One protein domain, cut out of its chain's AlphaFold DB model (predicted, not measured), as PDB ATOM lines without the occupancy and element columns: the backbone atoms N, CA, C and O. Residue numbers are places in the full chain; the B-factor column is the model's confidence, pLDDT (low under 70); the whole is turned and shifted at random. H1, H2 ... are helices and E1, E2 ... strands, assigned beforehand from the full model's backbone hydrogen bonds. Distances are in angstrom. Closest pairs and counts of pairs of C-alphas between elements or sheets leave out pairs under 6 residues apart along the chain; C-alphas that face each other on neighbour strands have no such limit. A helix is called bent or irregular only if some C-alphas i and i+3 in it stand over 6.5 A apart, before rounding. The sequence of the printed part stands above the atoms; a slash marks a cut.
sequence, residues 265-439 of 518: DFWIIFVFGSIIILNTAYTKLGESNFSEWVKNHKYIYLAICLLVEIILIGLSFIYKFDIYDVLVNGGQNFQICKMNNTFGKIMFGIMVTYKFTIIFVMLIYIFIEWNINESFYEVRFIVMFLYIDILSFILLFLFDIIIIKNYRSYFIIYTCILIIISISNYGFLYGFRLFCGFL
ATOM      1  N   ASP A 265      33.339  31.188 -36.414       48.25
ATOM      2  CA  ASP A 265      33.111  31.519 -35.003       48.25
ATOM      3  C   ASP A 265      32.383  32.863 -34.787       48.25
ATOM      4  O   ASP A 265      31.358  32.892 -34.114       48.25
ATOM      5  N   PHE A 266      32.850  33.980 -35.360       55.00
ATOM      6  CA  PHE A 266      32.186  35.289 -35.241       55.00
ATOM      7  C   PHE A 266      30.797  35.327 -35.892       55.00
ATOM      8  O   PHE A 266      29.892  35.958 -35.342       55.00
ATOM      9  N   TRP A 267      30.602  34.665 -37.038       59.66
ATOM     10  CA  TRP A 267      29.279  34.595 -37.671       59.66
ATOM     11  C   TRP A 267      28.305  33.760 -36.829       59.66
ATOM     12  O   TRP A 267      27.195  34.211 -36.545       59.66
ATOM     13  N   ILE A 268      28.761  32.603 -36.338       59.28
ATOM     14  CA  ILE A 268      28.057  31.768 -35.357       59.28
ATOM     15  C   ILE A 268      27.672  32.611 -34.132       59.28
ATOM     16  O   ILE A 268      26.488  32.723 -33.815       59.28
ATOM     17  N   ILE A 269      28.630  33.280 -33.484       62.66
ATOM     18  CA  ILE A 269      28.397  34.104 -32.285       62.66
ATOM     19  C   ILE A 269      27.355  35.204 -32.542       62.66
ATOM     20  O   ILE A 269      26.498  35.432 -31.689       62.66
ATOM     21  N   PHE A 270      27.371  35.856 -33.709       64.25
ATOM     22  CA  PHE A 270      26.378  36.877 -34.059       64.25
ATOM     23  C   PHE A 270      24.963  36.294 -34.243       64.25
ATOM     24  O   PHE A 270      23.990  36.849 -33.720       64.25
ATOM     25  N   VAL A 271      24.831  35.165 -34.948       64.75
ATOM     26  CA  VAL A 271      23.531  34.508 -35.174       64.75
ATOM     27  C   VAL A 271      22.959  33.967 -33.860       64.75
ATOM     28  O   VAL A 271      21.818  34.280 -33.522       64.75
ATOM     29  N   PHE A 272      23.756  33.254 -33.060       65.75
ATOM     30  CA  PHE A 272      23.329  32.781 -31.740       65.75
ATOM     31  C   PHE A 272      23.010  33.942 -30.788       65.75
ATOM     32  O   PHE A 272      21.966  33.933 -30.136       65.75
ATOM     33  N   GLY A 273      23.861  34.971 -30.731       67.69
ATOM     34  CA  GLY A 273      23.681  36.123 -29.849       67.69
ATOM     35  C   GLY A 273      22.390  36.892 -30.128       67.69
ATOM     36  O   GLY A 273      21.584  37.085 -29.217       67.69
ATOM     37  N   SER A 274      22.156  37.274 -31.387       65.12
ATOM     38  CA  SER A 274      20.950  38.014 -31.793       65.12
ATOM     39  C   SER A 274      19.654  37.241 -31.507       65.12
ATOM     40  O   SER A 274      18.673  37.835 -31.066       65.12
ATOM     41  N   ILE A 275      19.650  35.916 -31.672       65.69
ATOM     42  CA  ILE A 275      18.441  35.092 -31.527       65.69
ATOM     43  C   ILE A 275      18.181  34.677 -30.072       65.69
ATOM     44  O   ILE A 275      17.019  34.600 -29.670       65.69
ATOM     45  N   ILE A 276      19.219  34.487 -29.245       67.38
ATOM     46  CA  ILE A 276      19.058  34.361 -27.784       67.38
ATOM     47  C   ILE A 276      18.449  35.649 -27.229       67.38
ATOM     48  O   ILE A 276      17.470  35.601 -26.487       67.38
ATOM     49  N   ILE A 277      18.982  36.802 -27.632       67.00
ATOM     50  CA  ILE A 277      18.455  38.119 -27.264       67.00
ATOM     51  C   ILE A 277      16.969  38.213 -27.629       67.00
ATOM     52  O   ILE A 277      16.149  38.464 -26.744       67.00
ATOM     53  N   LEU A 278      16.613  37.927 -28.885       67.69
ATOM     54  CA  LEU A 278      15.231  37.966 -29.357       67.69
ATOM     55  C   LEU A 278      14.341  37.022 -28.509       67.69
ATOM     56  O   LEU A 278      13.392  37.458 -27.861       67.69
ATOM     57  N   ASN A 279      14.694  35.743 -28.368       70.88
ATOM     58  CA  ASN A 279      13.870  34.791 -27.609       70.88
ATOM     59  C   ASN A 279      13.817  35.069 -26.090       70.88
ATOM     60  O   ASN A 279      12.830  34.723 -25.442       70.88
ATOM     61  N   THR A 280      14.799  35.754 -25.493       71.06
ATOM     62  CA  THR A 280      14.702  36.162 -24.075       71.06
ATOM     63  C   THR A 280      13.688  37.281 -23.828       71.06
ATOM     64  O   THR A 280      13.165  37.361 -22.715       71.06
ATOM     65  N   ALA A 281      13.329  38.099 -24.824       70.19
ATOM     66  CA  ALA A 281      12.241  39.069 -24.671       70.19
ATOM     67  C   ALA A 281      10.872  38.382 -24.463       70.19
ATOM     68  O   ALA A 281      10.084  38.844 -23.642       70.19
ATOM     69  N   TYR A 282      10.629  37.216 -25.077       69.69
ATOM     70  CA  TYR A 282       9.421  36.411 -24.824       69.69
ATOM     71  C   TYR A 282       9.297  35.932 -23.378       69.69
ATOM     72  O   TYR A 282       8.193  35.825 -22.860       69.69
ATOM     73  N   THR A 283      10.417  35.699 -22.686       66.69
ATOM     74  CA  THR A 283      10.393  35.300 -21.264       66.69
ATOM     75  C   THR A 283       9.945  36.419 -20.317       66.69
ATOM     76  O   THR A 283       9.798  36.174 -19.120       66.69
ATOM     77  N   LYS A 284       9.741  37.636 -20.840       67.00
ATOM     78  CA  LYS A 284       9.331  38.829 -20.089       67.00
ATOM     79  C   LYS A 284       7.904  39.293 -20.421       67.00
ATOM     80  O   LYS A 284       7.327  40.006 -19.611       67.00
ATOM     81  N   LEU A 285       7.333  38.876 -21.558       67.94
ATOM     82  CA  LEU A 285       6.047  39.367 -22.074       67.94
ATOM     83  C   LEU A 285       4.902  38.347 -21.927       67.94
ATOM     84  O   LEU A 285       5.023  37.192 -22.340       67.94
ATOM     85  N   GLY A 286       3.748  38.821 -21.461       61.91
ATOM     86  CA  GLY A 286       2.414  38.265 -21.703       61.91
ATOM     87  C   GLY A 286       1.748  37.559 -20.517       61.91
ATOM     88  O   GLY A 286       2.386  36.810 -19.778       61.91
ATOM     89  N   GLU A 287       0.428  37.724 -20.399       63.09
ATOM     90  CA  GLU A 287      -0.470  36.979 -19.489       63.09
ATOM     91  C   GLU A 287      -1.204  35.811 -20.187       63.09
ATOM     92  O   GLU A 287      -2.088  35.171 -19.621       63.09
ATOM     93  N   SER A 288      -0.884  35.525 -21.455       67.50
ATOM     94  CA  SER A 288      -1.527  34.435 -22.201       67.50
ATOM     95  C   SER A 288      -1.095  33.054 -21.687       67.50
ATOM     96  O   SER A 288       0.032  32.899 -21.222       67.50
ATOM     97  N   ASN A 289      -1.914  32.013 -21.883       70.94
ATOM     98  CA  ASN A 289      -1.547  30.628 -21.531       70.94
ATOM     99  C   ASN A 289      -0.185  30.184 -22.109       70.94
ATOM    100  O   ASN A 289       0.514  29.380 -21.494       70.94
ATOM    101  N   PHE A 290       0.200  30.694 -23.286       73.81
ATOM    102  CA  PHE A 290       1.509  30.429 -23.885       73.81
ATOM    103  C   PHE A 290       2.624  31.202 -23.170       73.81
ATOM    104  O   PHE A 290       3.642  30.619 -22.813       73.81
ATOM    105  N   SER A 291       2.417  32.493 -22.919       72.12
ATOM    106  CA  SER A 291       3.352  33.357 -22.188       72.12
ATOM    107  C   SER A 291       3.617  32.849 -20.772       72.12
ATOM    108  O   SER A 291       4.763  32.775 -20.344       72.12
ATOM    109  N   GLU A 292       2.567  32.419 -20.075       73.88
ATOM    110  CA  GLU A 292       2.635  31.836 -18.738       73.88
ATOM    111  C   GLU A 292       3.401  30.504 -18.750       73.88
ATOM    112  O   GLU A 292       4.254  30.248 -17.897       73.88
ATOM    113  N   TRP A 293       3.193  29.675 -19.778       80.50
ATOM    114  CA  TRP A 293       3.994  28.468 -19.981       80.50
ATOM    115  C   TRP A 293       5.472  28.791 -20.259       80.50
ATOM    116  O   TRP A 293       6.342  28.158 -19.657       80.50
ATOM    117  N   VAL A 294       5.770  29.794 -21.098       80.00
ATOM    118  CA  VAL A 294       7.139  30.251 -21.410       80.00
ATOM    119  C   VAL A 294       7.833  30.847 -20.182       80.00
ATOM    120  O   VAL A 294       9.002  30.540 -19.952       80.00
ATOM    121  N   LYS A 295       7.140  31.639 -19.353       76.50
ATOM    122  CA  LYS A 295       7.662  32.161 -18.075       76.50
ATOM    123  C   LYS A 295       8.083  31.015 -17.148       76.50
ATOM    124  O   LYS A 295       9.214  31.003 -16.656       76.50
ATOM    125  N   ASN A 296       7.212  30.017 -16.983       82.94
ATOM    126  CA  ASN A 296       7.443  28.869 -16.105       82.94
ATOM    127  C   ASN A 296       8.482  27.864 -16.657       82.94
ATOM    128  O   ASN A 296       9.225  27.264 -15.883       82.94
ATOM    129  N   HIS A 297       8.612  27.725 -17.982       85.56
ATOM    130  CA  HIS A 297       9.517  26.768 -18.643       85.56
ATOM    131  C   HIS A 297      10.640  27.443 -19.452       85.56
ATOM    132  O   HIS A 297      11.161  26.863 -20.406       85.56
ATOM    133  N   LYS A 298      11.050  28.660 -19.066       81.38
ATOM    134  CA  LYS A 298      11.948  29.541 -19.843       81.38
ATOM    135  C   LYS A 298      13.209  28.872 -20.404       81.38
ATOM    136  O   LYS A 298      13.587  29.141 -21.538       81.38
ATOM    137  N   TYR A 299      13.844  27.977 -19.644       81.69
ATOM    138  CA  TYR A 299      15.051  27.267 -20.085       81.69
ATOM    139  C   TYR A 299      14.759  26.207 -21.156       81.69
ATOM    140  O   TYR A 299      15.545  26.053 -22.082       81.69
ATOM    141  N   ILE A 300      13.621  25.514 -21.058       83.88
ATOM    142  CA  ILE A 300      13.179  24.515 -22.042       83.88
ATOM    143  C   ILE A 300      12.775  25.221 -23.340       83.88
ATOM    144  O   ILE A 300      13.198  24.803 -24.413       83.88
ATOM    145  N   TYR A 301      12.037  26.331 -23.240       84.31
ATOM    146  CA  TYR A 301      11.702  27.175 -24.390       84.31
ATOM    147  C   TYR A 301      12.964  27.662 -25.125       84.31
ATOM    148  O   TYR A 301      13.117  27.402 -26.317       84.31
ATOM    149  N   LEU A 302      13.914  28.275 -24.407       81.25
ATOM    150  CA  LEU A 302      15.173  28.745 -24.998       81.25
ATOM    151  C   LEU A 302      16.005  27.600 -25.601       81.25
ATOM    152  O   LEU A 302      16.579  27.779 -26.673       81.25
ATOM    153  N   ALA A 303      16.044  26.423 -24.968       81.88
ATOM    154  CA  ALA A 303      16.739  25.253 -25.503       81.88
ATOM    155  C   ALA A 303      16.112  24.736 -26.811       81.88
ATOM    156  O   ALA A 303      16.843  24.382 -27.734       81.88
ATOM    157  N   ILE A 304      14.778  24.740 -26.929       86.00
ATOM    158  CA  ILE A 304      14.074  24.369 -28.167       86.00
ATOM    159  C   ILE A 304      14.392  25.374 -29.284       86.00
ATOM    160  O   ILE A 304      14.759  24.961 -30.383       86.00
ATOM    161  N   CYS A 305      14.326  26.680 -29.004       82.69
ATOM    162  CA  CYS A 305      14.684  27.723 -29.973       82.69
ATOM    163  C   CYS A 305      16.140  27.595 -30.455       82.69
ATOM    164  O   CYS A 305      16.405  27.721 -31.649       82.69
ATOM    165  N   LEU A 306      17.076  27.302 -29.544       82.44
ATOM    166  CA  LEU A 306      18.486  27.075 -29.877       82.44
ATOM    167  C   LEU A 306      18.701  25.816 -30.720       82.44
ATOM    168  O   LEU A 306      19.505  25.838 -31.646       82.44
ATOM    169  N   LEU A 307      17.977  24.732 -30.431       84.88
ATOM    170  CA  LEU A 307      18.074  23.485 -31.189       84.88
ATOM    171  C   LEU A 307      17.570  23.650 -32.632       84.88
ATOM    172  O   LEU A 307      18.212  23.152 -33.555       84.88
ATOM    173  N   VAL A 308      16.480  24.396 -32.841       85.19
ATOM    174  CA  VAL A 308      15.991  24.743 -34.190       85.19
ATOM    175  C   VAL A 308      17.048  25.529 -34.974       85.19
ATOM    176  O   VAL A 308      17.311  25.203 -36.129       85.19
ATOM    177  N   GLU A 309      17.712  26.505 -34.349       78.75
ATOM    178  CA  GLU A 309      18.797  27.266 -34.988       78.75
ATOM    179  C   GLU A 309      20.032  26.416 -35.299       78.75
ATOM    180  O   GLU A 309      20.553  26.501 -36.407       78.75
ATOM    181  N   ILE A 310      20.475  25.545 -34.383       82.25
ATOM    182  CA  ILE A 310      21.593  24.615 -34.638       82.25
ATOM    183  C   ILE A 310      21.297  23.745 -35.868       82.25
ATOM    184  O   ILE A 310      22.184  23.534 -36.693       82.25
ATOM    185  N   ILE A 311      20.054  23.282 -36.026       85.25
ATOM    186  CA  ILE A 311      19.630  22.496 -37.191       85.25
ATOM    187  C   ILE A 311      19.638  23.353 -38.467       85.25
ATOM    188  O   ILE A 311      20.212  22.931 -39.468       85.25
ATOM    189  N   LEU A 312      19.056  24.558 -38.448       82.31
ATOM    190  CA  LEU A 312      19.032  25.451 -39.618       82.31
ATOM    191  C   LEU A 312      20.443  25.872 -40.063       82.31
ATOM    192  O   LEU A 312      20.743  25.852 -41.256       82.31
ATOM    193  N   ILE A 313      21.322  26.191 -39.111       77.62
ATOM    194  CA  ILE A 313      22.730  26.522 -39.353       77.62
ATOM    195  C   ILE A 313      23.499  25.288 -39.849       77.62
ATOM    196  O   ILE A 313      24.227  25.390 -40.834       77.62
ATOM    197  N   GLY A 314      23.302  24.114 -39.243       78.62
ATOM    198  CA  GLY A 314      23.909  22.855 -39.692       78.62
ATOM    199  C   GLY A 314      23.557  22.525 -41.146       78.62
ATOM    200  O   GLY A 314      24.439  22.241 -41.953       78.62
ATOM    201  N   LEU A 315      22.280  22.672 -41.515       80.06
ATOM    202  CA  LEU A 315      21.804  22.523 -42.894       80.06
ATOM    203  C   LEU A 315      22.390  23.575 -43.855       80.06
ATOM    204  O   LEU A 315      22.474  23.317 -45.057       80.06
ATOM    205  N   SER A 316      22.817  24.740 -43.357       72.44
ATOM    206  CA  SER A 316      23.417  25.795 -44.185       72.44
ATOM    207  C   SER A 316      24.849  25.485 -44.646       72.44
ATOM    208  O   SER A 316      25.252  25.927 -45.718       72.44
ATOM    209  N   PHE A 317      25.593  24.641 -43.921       72.69
ATOM    210  CA  PHE A 317      26.933  24.199 -44.341       72.69
ATOM    211  C   PHE A 317      26.921  23.195 -45.509       72.69
ATOM    212  O   PHE A 317      27.967  22.911 -46.086       72.69
ATOM    213  N   ILE A 318      25.751  22.665 -45.888       75.56
ATOM    214  CA  ILE A 318      25.611  21.664 -46.959       75.56
ATOM    215  C   ILE A 318      25.777  22.290 -48.357       75.56
ATOM    216  O   ILE A 318      26.164  21.602 -49.304       75.56
ATOM    217  N   TYR A 319      25.488  23.587 -48.526       72.81
ATOM    218  CA  TYR A 319      25.550  24.240 -49.836       72.81
ATOM    219  C   TYR A 319      26.883  24.957 -50.092       72.81
ATOM    220  O   TYR A 319      27.421  25.667 -49.247       72.81
ATOM    221  N   LYS A 320      27.397  24.815 -51.319       66.50
ATOM    222  CA  LYS A 320      28.576  25.547 -51.806       66.50
ATOM    223  C   LYS A 320      28.186  26.936 -52.332       66.50
ATOM    224  O   LYS A 320      27.090  27.117 -52.871       66.50
ATOM    225  N   PHE A 321      29.095  27.897 -52.184       68.69
ATOM    226  CA  PHE A 321      29.020  29.221 -52.806       68.69
ATOM    227  C   PHE A 321      29.870  29.246 -54.078       68.69
ATOM    228  O   PHE A 321      30.959  28.675 -54.092       68.69
ATOM    229  N   ASP A 322      29.410  29.966 -55.101       69.69
ATOM    230  CA  ASP A 322      30.195  30.194 -56.313       69.69
ATOM    231  C   ASP A 322      31.029  31.470 -56.154       69.69
ATOM    232  O   ASP A 322      30.547  32.480 -55.631       69.69
ATOM    233  N   ILE A 323      32.275  31.437 -56.622       69.69
ATOM    234  CA  ILE A 323      33.196  32.576 -56.571       69.69
ATOM    235  C   ILE A 323      33.069  33.382 -57.868       69.69
ATOM    236  O   ILE A 323      33.096  32.825 -58.963       69.69
ATOM    237  N   TYR A 324      32.932  34.701 -57.739       60.50
ATOM    238  CA  TYR A 324      32.828  35.648 -58.846       60.50
ATOM    239  C   TYR A 324      33.903  36.729 -58.746       60.50
ATOM    240  O   TYR A 324      34.027  37.391 -57.715       60.50
ATOM    241  N   ASP A 325      34.623  36.971 -59.838       66.56
ATOM    242  CA  ASP A 325      35.653  38.007 -59.895       66.56
ATOM    243  C   ASP A 325      35.048  39.383 -60.217       66.56
ATOM    244  O   ASP A 325      34.392  39.576 -61.245       66.56
ATOM    245  N   VAL A 326      35.304  40.376 -59.361       65.00
ATOM    246  CA  VAL A 326      34.948  41.780 -59.596       65.00
ATOM    247  C   VAL A 326      36.189  42.538 -60.059       65.00
ATOM    248  O   VAL A 326      37.126  42.783 -59.293       65.00
ATOM    249  N   LEU A 327      36.182  42.929 -61.334       61.94
ATOM    250  CA  LEU A 327      37.253  43.700 -61.962       61.94
ATOM    251  C   LEU A 327      37.001  45.204 -61.796       61.94
ATOM    252  O   LEU A 327      35.937  45.708 -62.166       61.94
ATOM    253  N   VAL A 328      37.983  45.934 -61.260       64.56
ATOM    254  CA  VAL A 328      37.870  47.378 -60.991       64.56
ATOM    255  C   VAL A 328      39.000  48.137 -61.683       64.56
ATOM    256  O   VAL A 328      40.161  48.069 -61.276       64.56
ATOM    257  N   ASN A 329      38.658  48.912 -62.717       44.59
ATOM    258  CA  ASN A 329      39.618  49.760 -63.432       44.59
ATOM    259  C   ASN A 329      40.271  50.767 -62.470       44.59
ATOM    260  O   ASN A 329      39.577  51.528 -61.798       44.59
ATOM    261  N   GLY A 330      41.605  50.756 -62.400       51.03
ATOM    262  CA  GLY A 330      42.386  51.586 -61.472       51.03
ATOM    263  C   GLY A 330      42.386  51.118 -60.007       51.03
ATOM    264  O   GLY A 330      43.018  51.762 -59.177       51.03
ATOM    265  N   GLY A 331      41.713  50.010 -59.677       56.12
ATOM    266  CA  GLY A 331      41.585  49.493 -58.312       56.12
ATOM    267  C   GLY A 331      42.329  48.180 -58.045       56.12
ATOM    268  O   GLY A 331      43.132  47.689 -58.850       56.12
ATOM    269  N   GLN A 332      42.033  47.604 -56.877       50.34
ATOM    270  CA  GLN A 332      42.298  46.199 -56.567       50.34
ATOM    271  C   GLN A 332      41.102  45.368 -57.050       50.34
ATOM    272  O   GLN A 332      39.960  45.697 -56.724       50.34
ATOM    273  N   ASN A 333      41.366  44.310 -57.820       61.50
ATOM    274  CA  ASN A 333      40.357  43.299 -58.138       61.50
ATOM    275  C   ASN A 333      40.048  42.491 -56.876       61.50
ATOM    276  O   ASN A 333      40.914  42.348 -56.009       61.50
ATOM    277  N   PHE A 334      38.828  41.979 -56.761       63.75
ATOM    278  CA  PHE A 334      38.411  41.257 -55.565       63.75
ATOM    279  C   PHE A 334      37.324  40.226 -55.880       63.75
ATOM    280  O   PHE A 334      36.563  40.391 -56.830       63.75
ATOM    281  N   GLN A 335      37.260  39.155 -55.092       62.34
ATOM    282  CA  GLN A 335      36.305  38.062 -55.288       62.34
ATOM    283  C   GLN A 335      35.072  38.221 -54.400       62.34
ATOM    284  O   GLN A 335      35.189  38.581 -53.231       62.34
ATOM    285  N   ILE A 336      33.889  37.925 -54.935       67.75
ATOM    286  CA  ILE A 336      32.637  37.869 -54.174       67.75
ATOM    287  C   ILE A 336      32.061  36.455 -54.230       67.75
ATOM    288  O   ILE A 336      31.999  35.835 -55.289       67.75
ATOM    289  N   CYS A 337      31.624  35.941 -53.084       66.56
ATOM    290  CA  CYS A 337      30.899  34.676 -53.014       66.56
ATOM    291  C   CYS A 337      29.419  34.941 -53.292       66.56
ATOM    292  O   CYS A 337      28.787  35.713 -52.570       66.56
ATOM    293  N   LYS A 338      28.848  34.293 -54.309       67.62
ATOM    294  CA  LYS A 338      27.426  34.396 -54.638       67.62
ATOM    295  C   LYS A 338      26.763  33.033 -54.512       67.62
ATOM    296  O   LYS A 338      27.182  32.042 -55.107       67.62
ATOM    297  N   MET A 339      25.690  32.979 -53.734       70.62
ATOM    298  CA  MET A 339      24.914  31.761 -53.555       70.62
ATOM    299  C   MET A 339      23.981  31.565 -54.754       70.62
ATOM    300  O   MET A 339      22.892  32.135 -54.798       70.62
ATOM    301  N   ASN A 340      24.396  30.772 -55.743       69.56
ATOM    302  CA  ASN A 340      23.533  30.422 -56.875       69.56
ATOM    303  C   ASN A 340      22.630  29.222 -56.603       69.56
ATOM    304  O   ASN A 340      21.513  29.196 -57.129       69.56
ATOM    305  N   ASN A 341      23.093  28.269 -55.786       78.69
ATOM    306  CA  ASN A 341      22.389  27.028 -55.485       78.69
ATOM    307  C   ASN A 341      20.956  27.305 -54.991       78.69
ATOM    308  O   ASN A 341      20.747  27.989 -53.986       78.69
ATOM    309  N   THR A 342      19.971  26.749 -55.699       81.88
ATOM    310  CA  THR A 342      18.540  26.879 -55.393       81.88
ATOM    311  C   THR A 342      18.212  26.406 -53.977       81.88
ATOM    312  O   THR A 342      17.435  27.065 -53.291       81.88
ATOM    313  N   PHE A 343      18.845  25.327 -53.503       79.81
ATOM    314  CA  PHE A 343      18.670  24.840 -52.133       79.81
ATOM    315  C   PHE A 343      19.173  25.858 -51.103       79.81
ATOM    316  O   PHE A 343      18.457  26.169 -50.156       79.81
ATOM    317  N   GLY A 344      20.349  26.453 -51.327       77.19
ATOM    318  CA  GLY A 344      20.889  27.497 -50.450       77.19
ATOM    319  C   GLY A 344      19.987  28.733 -50.386       77.19
ATOM    320  O   GLY A 344      19.691  29.227 -49.300       77.19
ATOM    321  N   LYS A 345      19.450  29.178 -51.532       79.62
ATOM    322  CA  LYS A 345      18.463  30.274 -51.590       79.62
ATOM    323  C   LYS A 345      17.191  29.961 -50.796       79.62
ATOM    324  O   LYS A 345      16.701  30.833 -50.085       79.62
ATOM    325  N   ILE A 346      16.679  28.731 -50.889       83.69
ATOM    326  CA  ILE A 346      15.513  28.278 -50.116       83.69
ATOM    327  C   ILE A 346      15.838  28.250 -48.616       83.69
ATOM    328  O   ILE A 346      15.081  28.812 -47.829       83.69
ATOM    329  N   MET A 347      16.975  27.670 -48.215       80.56
ATOM    330  CA  MET A 347      17.398  27.598 -46.810       80.56
ATOM    331  C   MET A 347      17.607  28.982 -46.187       80.56
ATOM    332  O   MET A 347      17.084  29.255 -45.109       80.56
ATOM    333  N   PHE A 348      18.294  29.887 -46.886       79.31
ATOM    334  CA  PHE A 348      18.442  31.278 -46.458       79.31
ATOM    335  C   PHE A 348      17.086  31.988 -46.356       79.31
ATOM    336  O   PHE A 348      16.826  32.681 -45.373       79.31
ATOM    337  N   GLY A 349      16.187  31.756 -47.319       81.69
ATOM    338  CA  GLY A 349      14.802  32.224 -47.262       81.69
ATOM    339  C   GLY A 349      14.079  31.755 -45.997       81.69
ATOM    340  O   GLY A 349      13.519  32.581 -45.285       81.69
ATOM    341  N   ILE A 350      14.168  30.464 -45.657       84.62
ATOM    342  CA  ILE A 350      13.592  29.887 -44.431       84.62
ATOM    343  C   ILE A 350      14.167  30.561 -43.175       84.62
ATOM    344  O   ILE A 350      13.397  30.966 -42.304       84.62
ATOM    345  N   MET A 351      15.491  30.745 -43.091       80.06
ATOM    346  CA  MET A 351      16.139  31.432 -41.960       80.06
ATOM    347  C   MET A 351      15.667  32.887 -41.807       80.06
ATOM    348  O   MET A 351      15.468  33.366 -40.690       80.06
ATOM    349  N   VAL A 352      15.472  33.600 -42.919       79.62
ATOM    350  CA  VAL A 352      14.956  34.978 -42.922       79.62
ATOM    351  C   VAL A 352      13.475  35.009 -42.525       79.62
ATOM    352  O   VAL A 352      13.098  35.784 -41.645       79.62
ATOM    353  N   THR A 353      12.638  34.140 -43.098       83.88
ATOM    354  CA  THR A 353      11.211  34.033 -42.756       83.88
ATOM    355  C   THR A 353      11.006  33.698 -41.281       83.88
ATOM    356  O   THR A 353      10.194  34.354 -40.634       83.88
ATOM    357  N   TYR A 354      11.777  32.758 -40.721       84.25
ATOM    358  CA  TYR A 354      11.729  32.407 -39.299       84.25
ATOM    359  C   TYR A 354      11.956  33.633 -38.398       84.25
ATOM    360  O   TYR A 354      11.150  33.908 -37.507       84.25
ATOM    361  N   LYS A 355      12.983  34.443 -38.689       79.50
ATOM    362  CA  LYS A 355      13.271  35.687 -37.951       79.50
ATOM    363  C   LYS A 355      12.136  36.707 -38.065       79.50
ATOM    364  O   LYS A 355      11.730  37.278 -37.052       79.50
ATOM    365  N   PHE A 356      11.565  36.890 -39.258       82.00
ATOM    366  CA  PHE A 356      10.389  37.748 -39.436       82.00
ATOM    367  C   PHE A 356       9.157  37.235 -38.678       82.00
ATOM    368  O   PHE A 356       8.429  38.047 -38.110       82.00
ATOM    369  N   THR A 357       8.933  35.918 -38.597       84.00
ATOM    370  CA  THR A 357       7.858  35.343 -37.773       84.00
ATOM    371  C   THR A 357       8.065  35.649 -36.288       84.00
ATOM    372  O   THR A 357       7.112  36.060 -35.626       84.00
ATOM    373  N   ILE A 358       9.294  35.537 -35.768       81.50
ATOM    374  CA  ILE A 358       9.603  35.898 -34.374       81.50
ATOM    375  C   ILE A 358       9.305  37.383 -34.115       81.50
ATOM    376  O   ILE A 358       8.640  37.696 -33.127       81.50
ATOM    377  N   ILE A 359       9.743  38.291 -34.994       81.94
ATOM    378  CA  ILE A 359       9.479  39.737 -34.864       81.94
ATOM    379  C   ILE A 359       7.971  40.030 -34.940       81.94
ATOM    380  O   ILE A 359       7.442  40.776 -34.120       81.94
ATOM    381  N   PHE A 360       7.253  39.418 -35.884       84.06
ATOM    382  CA  PHE A 360       5.813  39.614 -36.047       84.06
ATOM    383  C   PHE A 360       5.022  39.185 -34.803       84.06
ATOM    384  O   PHE A 360       4.164  39.926 -34.323       84.06
ATOM    385  N   VAL A 361       5.347  38.021 -34.235       82.69
ATOM    386  CA  VAL A 361       4.691  37.532 -33.015       82.69
ATOM    387  C   VAL A 361       5.048  38.410 -31.801       82.69
ATOM    388  O   VAL A 361       4.178  38.654 -30.966       82.69
ATOM    389  N   MET A 362       6.253  38.996 -31.731       81.00
ATOM    390  CA  MET A 362       6.588  39.981 -30.690       81.00
ATOM    391  C   MET A 362       5.730  41.236 -30.777       81.00
ATOM    392  O   MET A 362       5.247  41.706 -29.751       81.00
ATOM    393  N   LEU A 363       5.527  41.776 -31.983       83.75
ATOM    394  CA  LEU A 363       4.706  42.973 -32.190       83.75
ATOM    395  C   LEU A 363       3.261  42.754 -31.715       83.75
ATOM    396  O   LEU A 363       2.661  43.668 -31.153       83.75
ATOM    397  N   ILE A 364       2.734  41.532 -31.848       82.19
ATOM    398  CA  ILE A 364       1.431  41.150 -31.287       82.19
ATOM    399  C   ILE A 364       1.453  41.175 -29.748       82.19
ATOM    400  O   ILE A 364       0.545  41.743 -29.144       82.19
ATOM    401  N   TYR A 365       2.476  40.610 -29.095       78.00
ATOM    402  CA  TYR A 365       2.580  40.649 -27.626       78.00
ATOM    403  C   TYR A 365       2.773  42.067 -27.079       78.00
ATOM    404  O   TYR A 365       2.124  42.442 -26.107       78.00
ATOM    405  N   ILE A 366       3.594  42.879 -27.744       81.69
ATOM    406  CA  ILE A 366       3.785  44.305 -27.444       81.69
ATOM    407  C   ILE A 366       2.462  45.065 -27.528       81.69
ATOM    408  O   ILE A 366       2.183  45.888 -26.663       81.69
ATOM    409  N   PHE A 367       1.640  44.786 -28.544       81.75
ATOM    410  CA  PHE A 367       0.322  45.400 -28.695       81.75
ATOM    411  C   PHE A 367      -0.647  44.992 -27.572       81.75
ATOM    412  O   PHE A 367      -1.385  45.838 -27.074       81.75
ATOM    413  N   ILE A 368      -0.622  43.724 -27.141       76.31
ATOM    414  CA  ILE A 368      -1.432  43.239 -26.008       76.31
ATOM    415  C   ILE A 368      -1.018  43.930 -24.696       76.31
ATOM    416  O   ILE A 368      -1.881  44.332 -23.920       76.31
ATOM    417  N   GLU A 369       0.285  44.083 -24.446       76.88
ATOM    418  CA  GLU A 369       0.804  44.622 -23.178       76.88
ATOM    419  C   GLU A 369       1.006  46.144 -23.151       76.88
ATOM    420  O   GLU A 369       1.392  46.691 -22.120       76.88
ATOM    421  N   TRP A 370       0.736  46.851 -24.252       77.06
ATOM    422  CA  TRP A 370       1.087  48.267 -24.441       77.06
ATOM    423  C   TRP A 370       0.615  49.209 -23.318       77.06
ATOM    424  O   TRP A 370       1.262  50.222 -23.045       77.06
ATOM    425  N   ASN A 371      -0.503  48.875 -22.667       74.25
ATOM    426  CA  ASN A 371      -1.140  49.681 -21.624       74.25
ATOM    427  C   ASN A 371      -1.030  49.076 -20.203       74.25
ATOM    428  O   ASN A 371      -1.715  49.533 -19.290       74.25
ATOM    429  N   ILE A 372      -0.196  48.047 -19.994       76.94
ATOM    430  CA  ILE A 372       0.001  47.417 -18.678       76.94
ATOM    431  C   ILE A 372       1.088  48.172 -17.899       76.94
ATOM    432  O   ILE A 372       2.243  48.258 -18.318       76.94
ATOM    433  N   ASN A 373       0.731  48.713 -16.728       68.81
ATOM    434  CA  ASN A 373       1.637  49.544 -15.922       68.81
ATOM    435  C   ASN A 373       2.888  48.797 -15.421       68.81
ATOM    436  O   ASN A 373       3.943  49.413 -15.287       68.81
ATOM    437  N   GLU A 374       2.792  47.491 -15.149       72.31
ATOM    438  CA  GLU A 374       3.910  46.693 -14.626       72.31
ATOM    439  C   GLU A 374       4.998  46.431 -15.686       72.31
ATOM    440  O   GLU A 374       6.188  46.548 -15.390       72.31
ATOM    441  N   SER A 375       4.615  46.163 -16.941       69.56
ATOM    442  CA  SER A 375       5.552  45.890 -18.043       69.56
ATOM    443  C   SER A 375       5.922  47.126 -18.881       69.56
ATOM    444  O   SER A 375       6.785  47.034 -19.755       69.56
ATOM    445  N   PHE A 376       5.357  48.303 -18.587       75.62
ATOM    446  CA  PHE A 376       5.495  49.562 -19.341       75.62
ATOM    447  C   PHE A 376       6.917  49.895 -19.834       75.62
ATOM    448  O   PHE A 376       7.117  50.224 -21.007       75.62
ATOM    449  N   TYR A 377       7.925  49.821 -18.958       75.19
ATOM    450  CA  TYR A 377       9.315  50.087 -19.349       75.19
ATOM    451  C   TYR A 377       9.889  48.965 -20.220       75.19
ATOM    452  O   TYR A 377      10.614  49.242 -21.173       75.19
ATOM    453  N   GLU A 378       9.552  47.712 -19.922       74.81
ATOM    454  CA  GLU A 378      10.062  46.534 -20.627       74.81
ATOM    455  C   GLU A 378       9.543  46.517 -22.071       74.81
ATOM    456  O   GLU A 378      10.340  46.430 -23.004       74.81
ATOM    457  N   VAL A 379       8.233  46.723 -22.259       80.06
ATOM    458  CA  VAL A 379       7.579  46.850 -23.572       80.06
ATOM    459  C   VAL A 379       8.219  47.976 -24.393       80.06
ATOM    460  O   VAL A 379       8.556  47.778 -25.561       80.06
ATOM    461  N   ARG A 380       8.471  49.142 -23.782       83.56
ATOM    462  CA  ARG A 380       9.121  50.277 -24.461       83.56
ATOM    463  C   ARG A 380      10.549  49.966 -24.903       83.56
ATOM    464  O   ARG A 380      10.900  50.293 -26.033       83.56
ATOM    465  N   PHE A 381      11.368  49.325 -24.068       81.19
ATOM    466  CA  PHE A 381      12.721  48.929 -24.474       81.19
ATOM    467  C   PHE A 381      12.720  47.850 -25.556       81.19
ATOM    468  O   PHE A 381      13.560  47.907 -26.455       81.19
ATOM    469  N   ILE A 382      11.760  46.923 -25.514       81.00
ATOM    470  CA  ILE A 382      11.598  45.899 -26.550       81.00
ATOM    471  C   ILE A 382      11.248  46.545 -27.898       81.00
ATOM    472  O   ILE A 382      11.876  46.231 -28.906       81.00
ATOM    473  N   VAL A 383      10.341  47.526 -27.923       84.69
ATOM    474  CA  VAL A 383      10.027  48.294 -29.145       84.69
ATOM    475  C   VAL A 383      11.226  49.089 -29.665       84.69
ATOM    476  O   VAL A 383      11.450  49.120 -30.875       84.69
ATOM    477  N   MET A 384      12.020  49.705 -28.783       84.31
ATOM    478  CA  MET A 384      13.185  50.499 -29.199       84.31
ATOM    479  C   MET A 384      14.259  49.652 -29.887       84.31
ATOM    480  O   MET A 384      14.780  50.075 -30.919       84.31
ATOM    481  N   PHE A 385      14.573  48.455 -29.373       84.25
ATOM    482  CA  PHE A 385      15.545  47.587 -30.046       84.25
ATOM    483  C   PHE A 385      14.959  46.946 -31.312       84.25
ATOM    484  O   PHE A 385      15.634  46.931 -32.338       84.25
ATOM    485  N   LEU A 386      13.684  46.530 -31.305       84.38
ATOM    486  CA  LEU A 386      13.024  45.986 -32.499       84.38
ATOM    487  C   LEU A 386      12.985  46.979 -33.664       84.38
ATOM    488  O   LEU A 386      13.154  46.578 -34.814       84.38
ATOM    489  N   TYR A 387      12.796  48.272 -33.390       87.25
ATOM    490  CA  TYR A 387      12.864  49.304 -34.424       87.25
ATOM    491  C   TYR A 387      14.264  49.392 -35.056       87.25
ATOM    492  O   TYR A 387      14.383  49.493 -36.278       87.25
ATOM    493  N   ILE A 388      15.321  49.310 -34.239       86.75
ATOM    494  CA  ILE A 388      16.715  49.328 -34.708       86.75
ATOM    495  C   ILE A 388      17.035  48.069 -35.518       86.75
ATOM    496  O   ILE A 388      17.643  48.186 -36.580       86.75
ATOM    497  N   ASP A 389      16.584  46.894 -35.072       83.38
ATOM    498  CA  ASP A 389      16.738  45.634 -35.805       83.38
ATOM    499  C   ASP A 389      16.050  45.700 -37.173       83.38
ATOM    500  O   ASP A 389      16.689  45.451 -38.194       83.38
ATOM    501  N   ILE A 390      14.774  46.102 -37.223       85.62
ATOM    502  CA  ILE A 390      14.010  46.232 -38.476       85.62
ATOM    503  C   ILE A 390      14.696  47.220 -39.432       85.62
ATOM    504  O   ILE A 390      14.895  46.899 -40.605       85.62
ATOM    505  N   LEU A 391      15.108  48.396 -38.942       88.88
ATOM    506  CA  LEU A 391      15.823  49.389 -39.746       88.88
ATOM    507  C   LEU A 391      17.166  48.850 -40.263       88.88
ATOM    508  O   LEU A 391      17.512  49.057 -41.426       88.88
ATOM    509  N   SER A 392      17.907  48.126 -39.426       86.62
ATOM    510  CA  SER A 392      19.201  47.544 -39.787       86.62
ATOM    511  C   SER A 392      19.060  46.418 -40.815       86.62
ATOM    512  O   SER A 392      19.843  46.367 -41.760       86.62
ATOM    513  N   PHE A 393      18.031  45.569 -40.712       82.69
ATOM    514  CA  PHE A 393      17.715  44.573 -41.743       82.69
ATOM    515  C   PHE A 393      17.335  45.222 -43.083       82.69
ATOM    516  O   PHE A 393      17.789  44.755 -44.128       82.69
ATOM    517  N   ILE A 394      16.569  46.319 -43.066       85.75
ATOM    518  CA  ILE A 394      16.257  47.094 -44.279       85.75
ATOM    519  C   ILE A 394      17.541  47.665 -44.902       85.75
ATOM    520  O   ILE A 394      17.734  47.548 -46.110       85.75
ATOM    521  N   LEU A 395      18.448  48.233 -44.097       85.94
ATOM    522  CA  LEU A 395      19.728  48.757 -44.587       85.94
ATOM    523  C   LEU A 395      20.617  47.660 -45.191       85.94
ATOM    524  O   LEU A 395      21.155  47.864 -46.276       85.94
ATOM    525  N   LEU A 396      20.734  46.493 -44.545       82.81
ATOM    526  CA  LEU A 396      21.479  45.349 -45.091       82.81
ATOM    527  C   LEU A 396      20.912  44.911 -46.451       82.81
ATOM    528  O   LEU A 396      21.670  44.752 -47.404       82.81
ATOM    529  N   PHE A 397      19.587  44.795 -46.571       80.75
ATOM    530  CA  PHE A 397      18.927  44.434 -47.829       80.75
ATOM    531  C   PHE A 397      19.148  45.477 -48.939       80.75
ATOM    532  O   PHE A 397      19.433  45.121 -50.081       80.75
ATOM    533  N   LEU A 398      19.084  46.773 -48.612       83.75
ATOM    534  CA  LEU A 398      19.385  47.846 -49.566       83.75
ATOM    535  C   LEU A 398      20.846  47.792 -50.048       83.75
ATOM    536  O   LEU A 398      21.100  47.984 -51.237       83.75
ATOM    537  N   PHE A 399      21.800  47.496 -49.162       79.69
ATOM    538  CA  PHE A 399      23.215  47.367 -49.528       79.69
ATOM    539  C   PHE A 399      23.569  46.066 -50.265       79.69
ATOM    540  O   PHE A 399      24.606  46.037 -50.922       79.69
ATOM    541  N   ASP A 400      22.727  45.030 -50.223       73.19
ATOM    542  CA  ASP A 400      22.866  43.827 -51.062       73.19
ATOM    543  C   ASP A 400      22.435  44.082 -52.525       73.19
ATOM    544  O   ASP A 400      23.006  43.536 -53.468       73.19
ATOM    545  N   ILE A 401      21.473  44.990 -52.737       77.88
ATOM    546  CA  ILE A 401      21.034  45.426 -54.078       77.88
ATOM    547  C   ILE A 401      22.048  46.392 -54.724       77.88
ATOM    548  O   ILE A 401      22.202  46.421 -55.949       77.88
ATOM    549  N   ILE A 402      22.741  47.208 -53.925       81.81
ATOM    550  CA  ILE A 402      23.681  48.227 -54.414       81.81
ATOM    551  C   ILE A 402      25.052  47.602 -54.715       81.81
ATOM    552  O   ILE A 402      25.760  47.140 -53.824       81.81
ATOM    553  N   ILE A 403      25.499  47.686 -55.972       68.38
ATOM    554  CA  ILE A 403      26.826  47.200 -56.391       68.38
ATOM    555  C   ILE A 403      27.933  48.150 -55.891       68.38
ATOM    556  O   ILE A 403      28.365  49.068 -56.598       68.38
ATOM    557  N   ILE A 404      28.424  47.924 -54.671       72.00
ATOM    558  CA  ILE A 404      29.551  48.671 -54.094       72.00
ATOM    559  C   ILE A 404      30.873  48.174 -54.700       72.00
ATOM    560  O   ILE A 404      31.405  47.132 -54.325       72.00
ATOM    561  N   LYS A 405      31.466  48.964 -55.603       66.75
ATOM    562  CA  LYS A 405      32.745  48.642 -56.277       66.75
ATOM    563  C   LYS A 405      34.003  48.803 -55.401       66.75
ATOM    564  O   LYS A 405      35.112  48.632 -55.894       66.75
ATOM    565  N   ASN A 406      33.855  49.157 -54.123       72.06
ATOM    566  CA  ASN A 406      34.952  49.304 -53.161       72.06
ATOM    567  C   ASN A 406      34.741  48.353 -51.973       72.06
ATOM    568  O   ASN A 406      33.882  48.593 -51.123       72.06
ATOM    569  N   TYR A 407      35.558  47.300 -51.896       65.75
ATOM    570  CA  TYR A 407      35.440  46.272 -50.861       65.75
ATOM    571  C   TYR A 407      35.610  46.804 -49.430       65.75
ATOM    572  O   TYR A 407      34.962  46.298 -48.516       65.75
ATOM    573  N   ARG A 408      36.441  47.837 -49.215       70.81
ATOM    574  CA  ARG A 408      36.633  48.430 -47.880       70.81
ATOM    575  C   ARG A 408      35.350  49.102 -47.418       70.81
ATOM    576  O   ARG A 408      34.914  48.876 -46.296       70.81
ATOM    577  N   SER A 409      34.724  49.879 -48.301       75.62
ATOM    578  CA  SER A 409      33.431  50.511 -48.035       75.62
ATOM    579  C   SER A 409      32.348  49.466 -47.771       75.62
ATOM    580  O   SER A 409      31.641  49.587 -46.778       75.62
ATOM    581  N   TYR A 410      32.269  48.415 -48.597       74.50
ATOM    582  CA  TYR A 410      31.328  47.306 -48.409       74.50
ATOM    583  C   TYR A 410      31.481  46.655 -47.023       74.50
ATOM    584  O   TYR A 410      30.522  46.608 -46.254       74.50
ATOM    585  N   PHE A 411      32.699  46.235 -46.660       72.44
ATOM    586  CA  PHE A 411      32.963  45.574 -45.379       72.44
ATOM    587  C   PHE A 411      32.719  46.488 -44.171       72.44
ATOM    588  O   PHE A 411      32.117  46.052 -43.190       72.44
ATOM    589  N   ILE A 412      33.151  47.754 -44.233       77.94
ATOM    590  CA  ILE A 412      32.947  48.724 -43.146       77.94
ATOM    591  C   ILE A 412      31.452  48.973 -42.929       77.94
ATOM    592  O   ILE A 412      30.997  48.921 -41.791       77.94
ATOM    593  N   ILE A 413      30.676  49.185 -43.998       80.00
ATOM    594  CA  ILE A 413      29.225  49.410 -43.912       80.00
ATOM    595  C   ILE A 413      28.531  48.204 -43.266       80.00
ATOM    596  O   ILE A 413      27.829  48.374 -42.270       80.00
ATOM    597  N   TYR A 414      28.781  46.990 -43.769       77.94
ATOM    598  CA  TYR A 414      28.212  45.763 -43.202       77.94
ATOM    599  C   TYR A 414      28.591  45.584 -41.725       77.94
ATOM    600  O   TYR A 414      27.720  45.373 -40.882       77.94
ATOM    601  N   THR A 415      29.874  45.730 -41.387       80.12
ATOM    602  CA  THR A 415      30.373  45.560 -40.013       80.12
ATOM    603  C   THR A 415      29.757  46.579 -39.053       80.12
ATOM    604  O   THR A 415      29.320  46.207 -37.966       80.12
ATOM    605  N   CYS A 416      29.647  47.848 -39.457       81.12
ATOM    606  CA  CYS A 416      28.999  48.884 -38.654       81.12
ATOM    607  C   CYS A 416      27.525  48.560 -38.366       81.12
ATOM    608  O   CYS A 416      27.094  48.710 -37.224       81.12
ATOM    609  N   ILE A 417      26.763  48.073 -39.353       83.56
ATOM    610  CA  ILE A 417      25.350  47.710 -39.151       83.56
ATOM    611  C   ILE A 417      25.219  46.525 -38.173       83.56
ATOM    612  O   ILE A 417      24.406  46.574 -37.250       83.56
ATOM    613  N   LEU A 418      26.063  45.495 -38.305       79.38
ATOM    614  CA  LEU A 418      26.073  44.335 -37.398       79.38
ATOM    615  C   LEU A 418      26.469  44.713 -35.955       79.38
ATOM    616  O   LEU A 418      25.912  44.179 -34.990       79.38
ATOM    617  N   ILE A 419      27.396  45.663 -35.790       80.25
ATOM    618  CA  ILE A 419      27.772  46.213 -34.479       80.25
ATOM    619  C   ILE A 419      26.607  47.001 -33.863       80.25
ATOM    620  O   ILE A 419      26.337  46.828 -32.674       80.25
ATOM    621  N   ILE A 420      25.891  47.813 -34.650       83.31
ATOM    622  CA  ILE A 420      24.718  48.572 -34.183       83.31
ATOM    623  C   ILE A 420      23.642  47.624 -33.642       83.31
ATOM    624  O   ILE A 420      23.249  47.797 -32.490       83.31
ATOM    625  N   ILE A 421      23.265  46.590 -34.411       79.81
ATOM    626  CA  ILE A 421      22.343  45.518 -33.981       79.81
ATOM    627  C   ILE A 421      22.799  44.923 -32.641       79.81
ATOM    628  O   ILE A 421      22.041  44.860 -31.676       79.81
ATOM    629  N   SER A 422      24.065  44.506 -32.555       77.44
ATOM    630  CA  SER A 422      24.598  43.815 -31.373       77.44
ATOM    631  C   SER A 422      24.568  44.693 -30.113       77.44
ATOM    632  O   SER A 422      24.166  44.236 -29.039       77.44
ATOM    633  N   ILE A 423      24.975  45.961 -30.240       80.81
ATOM    634  CA  ILE A 423      25.055  46.907 -29.121       80.81
ATOM    635  C   ILE A 423      23.661  47.343 -28.659       80.81
ATOM    636  O   ILE A 423      23.424  47.374 -27.449       80.81
ATOM    637  N   SER A 424      22.732  47.655 -29.575       83.25
ATOM    638  CA  SER A 424      21.364  48.042 -29.198       83.25
ATOM    639  C   SER A 424      20.672  46.913 -28.444       83.25
ATOM    640  O   SER A 424      20.151  47.116 -27.346       83.25
ATOM    641  N   ASN A 425      20.747  45.705 -28.990       76.50
ATOM    642  CA  ASN A 425      20.060  44.536 -28.466       76.50
ATOM    643  C   ASN A 425      20.550  44.143 -27.068       76.50
ATOM    644  O   ASN A 425      19.740  43.923 -26.164       76.50
ATOM    645  N   TYR A 426      21.864  44.147 -26.834       77.19
ATOM    646  CA  TYR A 426      22.408  43.912 -25.496       77.19
ATOM    647  C   TYR A 426      22.133  45.083 -24.530       77.19
ATOM    648  O   TYR A 426      21.758  44.880 -23.366       77.19
ATOM    649  N   GLY A 427      22.278  46.322 -25.009       78.62
ATOM    650  CA  GLY A 427      22.107  47.541 -24.219       78.62
ATOM    651  C   GLY A 427      20.693  47.707 -23.658       78.62
ATOM    652  O   GLY A 427      20.536  47.965 -22.461       78.62
ATOM    653  N   PHE A 428      19.665  47.499 -24.482       77.50
ATOM    654  CA  PHE A 428      18.270  47.669 -24.069       77.50
ATOM    655  C   PHE A 428      17.741  46.511 -23.208       77.50
ATOM    656  O   PHE A 428      16.994  46.759 -22.261       77.50
ATOM    657  N   LEU A 429      18.150  45.257 -23.454       70.25
ATOM    658  CA  LEU A 429      17.654  44.106 -22.678       70.25
ATOM    659  C   LEU A 429      18.358  43.884 -21.332       70.25
ATOM    660  O   LEU A 429      17.725  43.348 -20.412       70.25
ATOM    661  N   TYR A 430      19.633  44.273 -21.218       72.56
ATOM    662  CA  TYR A 430      20.477  44.012 -20.044       72.56
ATOM    663  C   TYR A 430      21.166  45.271 -19.505       72.56
ATOM    664  O   TYR A 430      21.141  45.509 -18.294       72.56
ATOM    665  N   GLY A 431      21.736  46.104 -20.384       72.62
ATOM    666  CA  GLY A 431      22.479  47.312 -20.002       72.62
ATOM    667  C   GLY A 431      21.663  48.302 -19.162       72.62
ATOM    668  O   GLY A 431      22.138  48.758 -18.121       72.62
ATOM    669  N   PHE A 432      20.407  48.566 -19.541       72.38
ATOM    670  CA  PHE A 432      19.513  49.441 -18.771       72.38
ATOM    671  C   PHE A 432      19.269  48.935 -17.340       72.38
ATOM    672  O   PHE A 432      19.386  49.702 -16.385       72.38
ATOM    673  N   ARG A 433      18.999  47.634 -17.158       68.62
ATOM    674  CA  ARG A 433      18.779  47.044 -15.822       68.62
ATOM    675  C   ARG A 433      20.033  47.145 -14.948       68.62
ATOM    676  O   ARG A 433      19.924  47.432 -13.757       68.62
ATOM    677  N   LEU A 434      21.217  46.970 -15.537       72.44
ATOM    678  CA  LEU A 434      22.499  47.147 -14.851       72.44
ATOM    679  C   LEU A 434      22.694  48.613 -14.416       72.44
ATOM    680  O   LEU A 434      23.009  48.870 -13.253       72.44
ATOM    681  N   PHE A 435      22.404  49.574 -15.296       72.88
ATOM    682  CA  PHE A 435      22.443  51.010 -14.996       72.88
ATOM    683  C   PHE A 435      21.445  51.419 -13.896       72.88
ATOM    684  O   PHE A 435      21.832  52.082 -12.932       72.88
ATOM    685  N   CYS A 436      20.192  50.954 -13.960       66.62
ATOM    686  CA  CYS A 436      19.202  51.141 -12.895       66.62
ATOM    687  C   CYS A 436      19.628  50.495 -11.574       66.62
ATOM    688  O   CYS A 436      19.429  51.094 -10.521       66.62
ATOM    689  N   GLY A 437      20.267  49.321 -11.603       70.56
ATOM    690  CA  GLY A 437      20.858  48.700 -10.417       70.56
ATOM    691  C   GLY A 437      21.922  49.589  -9.764       70.56
ATOM    692  O   GLY A 437      21.900  49.789  -8.549       70.56
ATOM    693  N   PHE A 438      22.811  50.195 -10.558       68.56
ATOM    694  CA  PHE A 438      23.807  51.151 -10.063       68.56
ATOM    695  C   PHE A 438      23.186  52.455  -9.533       68.56
ATOM    696  O   PHE A 438      23.604  52.935  -8.475       68.56
ATOM    697  N   LEU A 439      22.176  53.009 -10.211       68.00
ATOM    698  CA  LEU A 439      21.458  54.204  -9.748       68.00
ATOM    699  C   LEU A 439      20.667  53.940  -8.463       68.00
ATOM    700  O   LEU A 439      20.792  54.708  -7.512       68.00
TER     701      LEU A 439
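Overview. This is residues 265 to 439 of the 518 residues of the protein "Periplasmic binding protein-like II" of Anaeromyces robustus (UniProt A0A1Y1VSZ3). An elongated bundle of five long helices, H1, H3, H4, H5 and H6a, runs up and down, each against the one before it, and its contacts close a ring from H1 through H3, H4, H5 and H6a back to H1. Beyond one end lies the small antiparallel hairpin E1 and E2; at the other end lie the short H2 and the bent-off arm H6b. The printed part has 175 residues, mostly helix, in the order H1 H2 H3 E1 E2 H4 H5 H6. It is only just loose, close to compact, with a radius of gyration of the C-alphas of 19.1 A and spans of 61 by 36 by 26 A.

Along the chain. Find E1 at residues 322 to 326 and E2 at 334 to 338. Before them, H1 begins at C-alpha 265 (33.111, 31.519, -35.003) and runs 26.2 A to residue 282; H2 is residues 289 to 296, and H3, 298 to 316, is 27.2 A long. After them, H4 runs 40.8 A from 342 to 369, and H5 38.3 A from 376 to 401. H6, residues 407 to 439, is one helix by its hydrogen bonds but bent: C-alphas 429 and 432 are 6.9 A apart. Its arm H6a, 407 to 429, is 33.4 A long; H6b, 432 to 439, ends at C-alpha 439 (21.458, 54.204, -9.748).

Arrangement. Start at the hairpin: E1 and E2 are antiparallel at 145 degrees, with N 324 and O 336 2.9 A apart and N 336 and O 324 2.8 A apart. From there, look at the closest C-alphas of H3 and H4, Ser 316 and Met 347, 6.8 A apart; the helices touch with residues 312 to 316 and 344 to 351 alone, at a shallow tilt of 23 degrees. H4 and H5, a helical hairpin, touch at Ile 366 and Val 379, 6.0 A, at 26 degrees, with residues 359 to 369 and 376 to 386 alone. H5 and H6a, also a helical hairpin, touch at Phe 385 and Asn 425, 5.7 A, at 12 degrees. H6a touches H1 with residues 421 to 429 alone, Ile 277 and Asn 425 being closest at 6.7 A. H1 touches H3 with residues 272 to 280 alone, closest at Asn 279 and Leu 302, 6.7 A. H2 touches no helix; H6b, at a steep tilt of 57 degrees to H6a, touches none either. Every O i to N i+4 pair is within hydrogen-bond range in H2, H3, H4, H5, H6a and H6b, and 13 of 14 in H1.

Size, cuts and confidence. Asn 289 and Gly 330 have the C-alphas farthest apart, 63.0 A. The printed part has no cut, and no link is long. Mean pLDDT of the printed part is 75.0; 50 residues are under 70, among them 265 to 278, 282 to 288 and 320 to 338.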